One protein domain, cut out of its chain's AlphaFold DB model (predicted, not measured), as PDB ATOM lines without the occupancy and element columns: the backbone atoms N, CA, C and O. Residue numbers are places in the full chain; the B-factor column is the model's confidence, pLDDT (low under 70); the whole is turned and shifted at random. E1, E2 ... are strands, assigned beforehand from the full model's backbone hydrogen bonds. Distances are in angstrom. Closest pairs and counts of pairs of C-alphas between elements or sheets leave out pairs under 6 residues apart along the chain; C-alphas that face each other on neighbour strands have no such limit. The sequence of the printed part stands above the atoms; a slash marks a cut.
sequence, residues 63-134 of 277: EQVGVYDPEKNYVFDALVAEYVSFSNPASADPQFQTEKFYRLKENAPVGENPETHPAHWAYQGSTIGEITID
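Overview. This is residues 63 to 134 of the 277 residues of an uncharacterized protein of Saccharicrinis fermentans DSM 9555 = JCM 21142 (UniProt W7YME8). Little regular structure: a small sheet of three short strands, E1, E2 and E3, sits among long loops, and residues 66 to 67 of the first loop run beside E1, paired parallel with residues 84 to 85. The sheet is a meander, each strand the antiparallel neighbour of the one before. The printed part has 72 residues, 14 of them in named strands, with no named helix; the class is all strand. It is compact, radius of gyration of the C-alphas 11.5 A, spanning 31 by 29 by 19 A.

Arrangement. E1, residues 83 to 86, and E2, residues 100 to 104, form an antiparallel hairpin at 138 degrees; N 84 and O 102 are 2.9 A apart, within hydrogen-bond range. E2 and E3, residues 121 to 125, form another at 147 degrees, with N 122 and O 103 at 2.7 A.

Along the chain. E1 begins at C-alpha 83 (120.173, 132.205, 101.743) and measures 9.9 A, E2 13.2 A, and E3 11.8 A, ending at C-alpha 125 (109.457, 132.041, 105.419).

Size, cuts and confidence. The farthest C-alphas, Leu 79 and Ala 90, are 34.2 A apart. The printed part has no cut; both links are long. Residues 63 to 64 and 79 to 81 have pLDDT under 70.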
ATOM      1  N   GLU A  63     118.579 137.029  92.372       66.12
ATOM      2  CA  GLU A  63     119.504 136.140  91.646       66.12
ATOM      3  C   GLU A  63     120.575 135.474  92.526       66.12
ATOM      4  O   GLU A  63     121.158 134.461  92.138       66.12
ATOM      5  N   GLN A  64     120.839 136.012  93.719       69.88
ATOM      6  CA  GLN A  64     121.798 135.440  94.668       69.88
ATOM      7  C   GLN A  64     121.179 134.321  95.517       69.88
ATOM      8  O   GLN A  64     121.909 133.599  96.200       69.88
ATOM      9  N   VAL A  65     119.852 134.146  95.471       77.75
ATOM     10  CA  VAL A  65     119.139 133.087  96.194       77.75
ATOM     11  C   VAL A  65     118.860 131.912  95.261       77.75
ATOM     12  O   VAL A  65     117.845 131.843  94.567       77.75
ATOM     13  N   GLY A  66     119.777 130.948  95.267       78.75
ATOM     14  CA  GLY A  66     119.626 129.697  94.526       78.75
ATOM     15  C   GLY A  66     118.705 128.683  95.215       78.75
ATOM     16  O   GLY A  66     118.467 128.747  96.427       78.75
ATOM     17  N   VAL A  67     118.242 127.695  94.440       85.19
ATOM     18  CA  VAL A  67     117.696 126.449  95.004       85.19
ATOM     19  C   VAL A  67     118.779 125.792  95.847       85.19
ATOM     20  O   VAL A  67     119.951 125.799  95.467       85.19
ATOM     21  N   TYR A  68     118.393 125.196  96.971       86.69
ATOM     22  CA  TYR A  68     119.275 124.298  97.703       86.69
ATOM     23  C   TYR A  68     119.848 123.215  96.772       86.69
ATOM     24  O   TYR A  68     119.106 122.457  96.145       86.69
ATOM     25  N   ASP A  69     121.173 123.125  96.735       83.88
ATOM     26  CA  ASP A  69     121.917 122.139  95.966       83.88
ATOM     27  C   ASP A  69     122.427 121.044  96.920       83.88
ATOM     28  O   ASP A  69     123.248 121.329  97.797       83.88
ATOM     29  N   PRO A  70     121.960 119.788  96.784       84.12
ATOM     30  CA  PRO A  70     122.396 118.693  97.642       84.12
ATOM     31  C   PRO A  70     123.871 118.327  97.469       84.12
ATOM     32  O   PRO A  70     124.400 117.651  98.346       84.12
ATOM     33  N   GLU A  71     124.524 118.733  96.377       86.50
ATOM     34  CA  GLU A  71     125.936 118.448  96.094       86.50
ATOM     35  C   GLU A  71     126.874 119.545  96.622       86.50
ATOM     36  O   GLU A  71     128.086 119.339  96.730       86.50
ATOM     37  N   LYS A  72     126.319 120.702  97.000       83.56
ATOM     38  CA  LYS A  72     127.082 121.843  97.500       83.56
ATOM     39  C   LYS A  72     127.407 121.688  98.986       83.56
ATOM     40  O   LYS A  72     126.585 121.273  99.797       83.56
ATOM     41  N   ASN A  73     128.629 122.073  99.346       87.38
ATOM     42  CA  ASN A  73     129.039 122.258 100.734       87.38
ATOM     43  C   ASN A  73     128.846 123.729 101.122       87.38
ATOM     44  O   ASN A  73     129.521 124.600 100.568       87.38
ATOM     45  N   TYR A  74     127.944 124.004 102.057       83.38
ATOM     46  CA  TYR A  74     127.629 125.358 102.501       83.38
ATOM     47  C   TYR A  74     128.500 125.738 103.699       83.38
ATOM     48  O   TYR A  74     128.507 125.057 104.730       83.38
ATOM     49  N   VAL A  75     129.244 126.837 103.574       83.69
ATOM     50  CA  VAL A  75     130.163 127.321 104.609       83.69
ATOM     51  C   VAL A  75     129.600 128.601 105.195       83.69
ATOM     52  O   VAL A  75     129.398 129.582 104.489       83.69
ATOM     53  N   PHE A  76     129.359 128.592 106.499       78.75
ATOM     54  CA  PHE A  76     128.854 129.749 107.209       78.75
ATOM     55  C   PHE A  76     129.939 130.812 107.364       78.75
ATOM     56  O   PHE A  76     131.001 130.561 107.940       78.75
ATOM     57  N   ASP A  77     129.618 132.017 106.906       72.88
ATOM     58  CA  ASP A  77     130.385 133.228 107.152       72.88
ATOM     59  C   ASP A  77     129.548 134.181 108.017       72.88
ATOM     60  O   ASP A  77     128.416 134.528 107.688       72.88
ATOM     61  N   ALA A  78     130.101 134.627 109.145       70.06
ATOM     62  CA  ALA A  78     129.405 135.539 110.050       70.06
ATOM     63  C   ALA A  78     129.195 136.944 109.455       70.06
ATOM     64  O   ALA A  78     128.390 137.715 109.981       70.06
ATOM     65  N   LEU A  79     129.930 137.296 108.395       67.06
ATOM     66  CA  LEU A  79     129.838 138.580 107.705       67.06
ATOM     67  C   LEU A  79     128.895 138.537 106.497       67.06
ATOM     68  O   LEU A  79     128.472 139.596 106.034       67.06
ATOM     69  N   VAL A  80     128.547 137.344 106.002       66.00
ATOM     70  CA  VAL A  80     127.723 137.159 104.800       66.00
ATOM     71  C   VAL A  80     126.581 136.196 105.100       66.00
ATOM     72  O   VAL A  80     126.781 135.007 105.331       66.00
ATOM     73  N   ALA A  81     125.351 136.706 105.065       69.06
ATOM     74  CA  ALA A  81     124.175 135.861 105.200       69.06
ATOM     75  C   ALA A  81     123.916 135.110 103.882       69.06
ATOM     76  O   ALA A  81     123.493 135.714 102.898       69.06
ATOM     77  N   GLU A  82     124.155 133.796 103.868       80.94
ATOM     78  CA  GLU A  82     123.813 132.929 102.736       80.94
ATOM     79  C   GLU A  82     122.370 132.417 102.873       80.94
ATOM     80  O   GLU A  82     121.980 131.863 103.910       80.94
ATOM     81  N   TYR A  83     121.572 132.619 101.823       85.88
ATOM     82  CA  TYR A  83     120.173 132.205 101.743       85.88
ATOM     83  C   TYR A  83     119.986 131.169 100.636       85.88
ATOM     84  O   TYR A  83     120.581 131.275  99.565       85.88
ATOM     85  N   VAL A  84     119.112 130.197 100.882       86.06
ATOM     86  CA  VAL A  84     118.668 129.216  99.884       86.06
ATOM     87  C   VAL A  84     117.149 129.117  99.883       86.06
ATOM     88  O   VAL A  84     116.499 129.315 100.918       86.06
ATOM     89  N   SER A  85     116.579 128.767  98.732       88.94
ATOM     90  CA  SER A  85     115.187 128.339  98.640       88.94
ATOM     91  C   SER A  85     115.103 126.808  98.663       88.94
ATOM     92  O   SER A  85     115.886 126.109  98.019       88.94
ATOM     93  N   PHE A  86     114.184 126.257  99.457       90.25
ATOM     94  CA  PHE A  86     114.008 124.806  99.575       90.25
ATOM     95  C   PHE A  86     112.528 124.435  99.655       90.25
ATOM     96  O   PHE A  86     111.748 125.090 100.352       90.25
ATOM     97  N   SER A  87     112.168 123.355  98.961       91.06
ATOM     98  CA  SER A  87     110.889 122.665  99.099       91.06
ATOM     99  C   SER A  87     111.074 121.155  98.954       91.06
ATOM    100  O   SER A  87     111.953 120.671  98.244       91.06
ATOM    101  N   ASN A  88     110.210 120.412  99.628       89.94
ATOM    102  CA  ASN A  88     110.030 118.981  99.507       89.94
ATOM    103  C   ASN A  88     108.519 118.670  99.524       89.94
ATOM    104  O   ASN A  88     107.931 118.500 100.597       89.94
ATOM    105  N   PRO A  89     107.874 118.553  98.348       89.62
ATOM    106  CA  PRO A  89     106.443 118.258  98.242       89.62
ATOM    107  C   PRO A  89     106.021 116.929  98.887       89.62
ATOM    108  O   PRO A  89     104.848 116.744  99.205       89.62
ATOM    109  N   ALA A  90     106.959 115.995  99.076       89.88
ATOM    110  CA  ALA A  90     106.709 114.702  99.710       89.88
ATOM    111  C   ALA A  90     106.862 114.733 101.243       89.88
ATOM    112  O   ALA A  90     106.645 113.708 101.894       89.88
ATOM    113  N   SER A  91     107.240 115.876 101.825       89.81
ATOM    114  CA  SER A  91     107.411 116.016 103.269       89.81
ATOM    115  C   SER A  91     106.088 115.863 104.025       89.81
ATOM    116  O   SER A  91     105.025 116.319 103.590       89.81
ATOM    117  N   ALA A  92     106.159 115.249 105.206       89.00
ATOM    118  CA  ALA A  92     105.031 115.169 106.132       89.00
ATOM    119  C   ALA A  92     104.734 116.513 106.823       89.00
ATOM    120  O   ALA A  92     103.630 116.697 107.339       89.00
ATOM    121  N   ASP A  93     105.699 117.436 106.847       86.25
ATOM    122  CA  ASP A  93     105.553 118.750 107.461       86.25
ATOM    123  C   ASP A  93     105.121 119.787 106.401       86.25
ATOM    124  O   ASP A  93     105.823 119.984 105.402       86.25
ATOM    125  N   PRO A  94     103.982 120.482 106.604       87.94
ATOM    126  CA  PRO A  94     103.504 121.518 105.691       87.94
ATOM    127  C   PRO A  94     104.507 122.646 105.416       87.94
ATOM    128  O   PRO A  94     104.419 123.284 104.368       87.94
ATOM    129  N   GLN A  95     105.454 122.905 106.324       86.56
ATOM    130  CA  GLN A  95     106.471 123.940 106.141       86.56
ATOM    131  C   GLN A  95     107.362 123.664 104.925       86.56
ATOM    132  O   GLN A  95     107.706 124.597 104.200       86.56
ATOM    133  N   PHE A  96     107.721 122.399 104.690       89.69
ATOM    134  CA  PHE A  96     108.613 122.015 103.595       89.69
ATOM    135  C   PHE A  96     107.855 121.700 102.306       89.69
ATOM    136  O   PHE A  96     108.458 121.710 101.244       89.69
ATOM    137  N   GLN A  97     106.537 121.484 102.346       86.69
ATOM    138  CA  GLN A  97     105.747 121.175 101.144       86.69
ATOM    139  C   GLN A  97     105.725 122.303 100.102       86.69
ATOM    140  O   GLN A  97     105.415 122.052  98.940       86.69
ATOM    141  N   THR A  98     106.040 123.535 100.505       88.06
ATOM    142  CA  THR A  98     106.094 124.708  99.622       88.06
ATOM    143  C   THR A  98     107.467 125.356  99.678       88.06
ATOM    144  O   THR A  98     108.180 125.211 100.669       88.06
ATOM    145  N   GLU A  99     107.838 126.082  98.622       87.25
ATOM    146  CA  GLU A  99     109.123 126.777  98.583       87.25
ATOM    147  C   GLU A  99     109.151 127.925  99.592       87.25
ATOM    148  O   GLU A  99     108.207 128.723  99.721       87.25
ATOM    149  N   LYS A 100     110.222 127.932 100.385       88.88
ATOM    150  CA  LYS A 100     110.484 128.890 101.456       88.88
ATOM    151  C   LYS A 100     111.973 129.189 101.525       88.88
ATOM    152  O   LYS A 100     112.799 128.387 101.091       88.88
ATOM    153  N   PHE A 101     112.293 130.329 102.117       88.56
ATOM    154  CA  PHE A 101     113.652 130.767 102.373       88.56
ATOM    155  C   PHE A 101     114.203 130.192 103.673       88.56
ATOM    156  O   PHE A 101     113.532 130.159 104.715       88.56
ATOM    157  N   TYR A 102     115.473 129.811 103.602       87.44
ATOM    158  CA  TYR A 102     116.266 129.333 104.719       87.44
ATOM    159  C   TYR A 102     117.618 130.041 104.710       87.44
ATOM    160  O   TYR A 102     118.286 130.102 103.681       87.44
ATOM    161  N   ARG A 103     118.017 130.582 105.861       88.31
ATOM    162  CA  ARG A 103     119.318 131.229 106.060       88.31
ATOM    163  C   ARG A 103     120.279 130.260 106.729       88.31
ATOM    164  O   ARG A 103     119.909 129.629 107.721       88.31
ATOM    165  N   LEU A 104     121.508 130.176 106.247       85.19
ATOM    166  CA  LEU A 104     122.552 129.376 106.881       85.19
ATOM    167  C   LEU A 104     122.945 129.983 108.244       85.19
ATOM    168  O   LEU A 104     123.138 131.194 108.362       85.19
ATOM    169  N   LYS A 105     123.029 129.161 109.292       86.69
ATOM    170  CA  LYS A 105     123.472 129.567 110.647       86.69
ATOM    171  C   LYS A 105     124.841 129.007 111.022       86.69
ATOM    172  O   LYS A 105     125.512 129.558 111.886       86.69
ATOM    173  N   GLU A 106     125.194 127.873 110.444       86.06
ATOM    174  CA  GLU A 106     126.438 127.144 110.660       86.06
ATOM    175  C   GLU A 106     126.694 126.291 109.415       86.06
ATOM    176  O   GLU A 106     125.800 126.140 108.584       86.06
ATOM    177  N   ASN A 107     127.912 125.775 109.263       87.38
ATOM    178  CA  ASN A 107     128.284 124.991 108.086       87.38
ATOM    179  C   ASN A 107     127.302 123.832 107.876       87.38
ATOM    180  O   ASN A 107     127.061 123.070 108.812       87.38
ATOM    181  N   ALA A 108     126.804 123.684 106.650       87.94
ATOM    182  CA  ALA A 108     125.981 122.554 106.241       87.94
ATOM    183  C   ALA A 108     126.744 121.745 105.176       87.94
ATOM    184  O   ALA A 108     126.860 122.183 104.025       87.94
ATOM    185  N   PRO A 109     127.309 120.588 105.561       89.25
ATOM    186  CA  PRO A 109     127.870 119.614 104.641       89.25
ATOM    187  C   PRO A 109     126.911 119.178 103.529       89.25
ATOM    188  O   PRO A 109     125.693 119.330 103.601       89.25
ATOM    189  N   VAL A 110     127.501 118.565 102.507       88.06
ATOM    190  CA  VAL A 110     126.800 117.989 101.355       88.06
ATOM    191  C   VAL A 110     125.642 117.091 101.811       88.06
ATOM    192  O   VAL A 110     125.836 116.152 102.584       88.06
ATOM    193  N   GLY A 111     124.440 117.364 101.304       86.75
ATOM    194  CA  GLY A 111     123.224 116.600 101.591       86.75
ATOM    195  C   GLY A 111     122.455 117.017 102.854       86.75
ATOM    196  O   GLY A 111     121.338 116.533 103.055       86.75
ATOM    197  N   GLU A 112     122.984 117.925 103.675       90.44
ATOM    198  CA  GLU A 112     122.345 118.363 104.920       90.44
ATOM    199  C   GLU A 112     121.356 119.515 104.696       90.44
ATOM    200  O   GLU A 112     121.654 120.696 104.881       90.44
ATOM    201  N   ASN A 113     120.133 119.160 104.297       89.00
ATOM    202  CA  ASN A 113     119.093 120.125 103.934       89.00
ATOM    203  C   ASN A 113     118.340 120.726 105.154       89.00
ATOM    204  O   ASN A 113     118.431 120.204 106.273       89.00
ATOM    205  N   PRO A 114     117.524 121.783 104.948       91.06
ATOM    206  CA  PRO A 114     116.762 122.428 106.022       91.06
ATOM    207  C   PRO A 114     115.751 121.544 106.765       91.06
ATOM    208  O   PRO A 114     115.409 121.847 107.906       91.06
ATOM    209  N   GLU A 115     115.268 120.468 106.142       90.31
ATOM    210  CA  GLU A 115     114.304 119.539 106.748       90.31
ATOM    211  C   GLU A 115     114.982 118.510 107.662       90.31
ATOM    212  O   GLU A 115     114.519 118.242 108.769       90.31
ATOM    213  N   THR A 116     116.097 117.939 107.212       90.44
ATOM    214  CA  THR A 116     116.826 116.878 107.917       90.44
ATOM    215  C   THR A 116     117.767 117.427 108.985       90.44
ATOM    216  O   THR A 116     117.954 116.777 110.013       90.44
ATOM    217  N   HIS A 117     118.313 118.630 108.777       91.69
ATOM    218  CA  HIS A 117     119.293 119.254 109.668       91.69
ATOM    219  C   HIS A 117     118.924 120.714 110.000       91.69
ATOM    220  O   HIS A 117     119.688 121.640 109.731       91.69
ATOM    221  N   PRO A 118     117.776 120.965 110.661       88.56
ATOM    222  CA  PRO A 118     117.317 122.322 110.996       88.56
ATOM    223  C   PRO A 118     118.250 123.074 111.969       88.56
ATOM    224  O   PRO A 118     118.102 124.280 112.191       88.56
ATOM    225  N   ALA A 119     119.225 122.388 112.572       87.69
ATOM    226  CA  ALA A 119     120.283 123.030 113.346       87.69
ATOM    227  C   ALA A 119     121.113 123.986 112.473       87.69
ATOM    228  O   ALA A 119     121.342 125.115 112.901       87.69
ATOM    229  N   HIS A 120     121.397 123.603 111.222       86.31
ATOM    230  CA  HIS A 120     122.208 124.379 110.283       86.31
ATOM    231  C   HIS A 120     121.445 125.529 109.614       86.31
ATOM    232  O   HIS A 120     122.043 126.519 109.193       86.31
ATOM    233  N   TRP A 121     120.111 125.462 109.603       89.31
ATOM    234  CA  TRP A 121     119.259 126.351 108.810       89.31
ATOM    235  C   TRP A 121     118.251 127.124 109.669       89.31
ATOM    236  O   TRP A 121     117.585 126.578 110.547       89.31
ATOM    237  N   ALA A 122     118.157 128.436 109.473       86.56
ATOM    238  CA  ALA A 122     117.126 129.281 110.064       86.56
ATOM    239  C   ALA A 122     115.987 129.443 109.063       86.56
ATOM    240  O   ALA A 122     116.194 129.960 107.970       86.56
ATOM    241  N   TYR A 123     114.775 129.059 109.449       87.94
ATOM    242  CA  TYR A 123     113.591 129.344 108.648       87.94
ATOM    243  C   TYR A 123     113.360 130.860 108.553       87.94
ATOM    244  O   TYR A 123     113.401 131.555 109.571       87.94
ATOM    245  N   GLN A 124     113.143 131.369 107.340       85.12
ATOM    246  CA  GLN A 124     112.858 132.787 107.073       85.12
ATOM    247  C   GLN A 124     111.440 133.000 106.517       85.12
ATOM    248  O   GLN A 124     110.883 134.086 106.638       85.12
ATOM    249  N   GLY A 125     110.808 131.956 105.972       86.94
ATOM    250  CA  GLY A 125     109.457 132.041 105.419       86.94
ATOM    251  C   GLY A 125     109.442 132.421 103.942       86.94
ATOM    252  O   GLY A 125     110.294 131.973 103.186       86.94
ATOM    253  N   SER A 126     108.435 133.182 103.510       86.31
ATOM    254  CA  SER A 126     108.268 133.565 102.096       86.31
ATOM    255  C   SER A 126     108.907 134.909 101.739       86.31
ATOM    256  O   SER A 126     108.783 135.340 100.599       86.31
ATOM    257  N   THR A 127     109.508 135.611 102.700       80.81
ATOM    258  CA  THR A 127     109.995 136.984 102.519       80.81
ATOM    259  C   THR A 127     111.300 137.198 103.269       80.81
ATOM    260  O   THR A 127     111.369 136.861 104.452       80.81
ATOM    261  N   ILE A 128     112.293 137.793 102.611       74.69
ATOM    262  CA  ILE A 128     113.562 138.230 103.207       74.69
ATOM    263  C   ILE A 128     113.785 139.704 102.843       74.69
ATOM    264  O   ILE A 128     113.970 140.053 101.681       74.69
ATOM    265  N   GLY A 129     113.699 140.604 103.825       73.81
ATOM    266  CA  GLY A 129     113.682 142.044 103.546       73.81
ATOM    267  C   GLY A 129     112.517 142.442 102.627       73.81
ATOM    268  O   GLY A 129     111.355 142.268 102.996       73.81
ATOM    269  N   GLU A 130     112.830 142.982 101.446       71.75
ATOM    270  CA  GLU A 130     111.848 143.381 100.420       71.75
ATOM    271  C   GLU A 130     111.586 142.293  99.364       71.75
ATOM    272  O   GLU A 130     110.662 142.435  98.569       71.75
ATOM    273  N   ILE A 131     112.358 141.202  99.372       76.88
ATOM    274  CA  ILE A 131     112.265 140.131  98.374       76.88
ATOM    275  C   ILE A 131     111.283 139.069  98.831       76.88
ATOM    276  O   ILE A 131     111.347 138.572  99.963       76.88
ATOM    277  N   THR A 132     110.400 138.681  97.922       84.88
ATOM    278  CA  THR A 132     109.450 137.592  98.111       84.88
ATOM    279  C   THR A 132     109.909 136.323  97.397       84.88
ATOM    280  O   THR A 132     110.728 136.347  96.479       84.88
ATOM    281  N   ILE A 133     109.371 135.181  97.824       83.88
ATOM    282  CA  ILE A 133     109.621 133.903  97.151       83.88
ATOM    283  C   ILE A 133     109.130 133.922  95.701       83.88
ATOM    284  O   ILE A 133     109.758 133.308  94.845       83.88
ATOM    285  N   ASP A 134     108.069 134.679  95.421       83.94
ATOM    286  CA  ASP A 134     107.507 134.819  94.081       83.94
ATOM    287  C   ASP A 134     108.463 135.589  93.155       83.94
ATOM    288  O   ASP A 134     108.573 135.241  91.984       83.94
TER     289      ASP A 134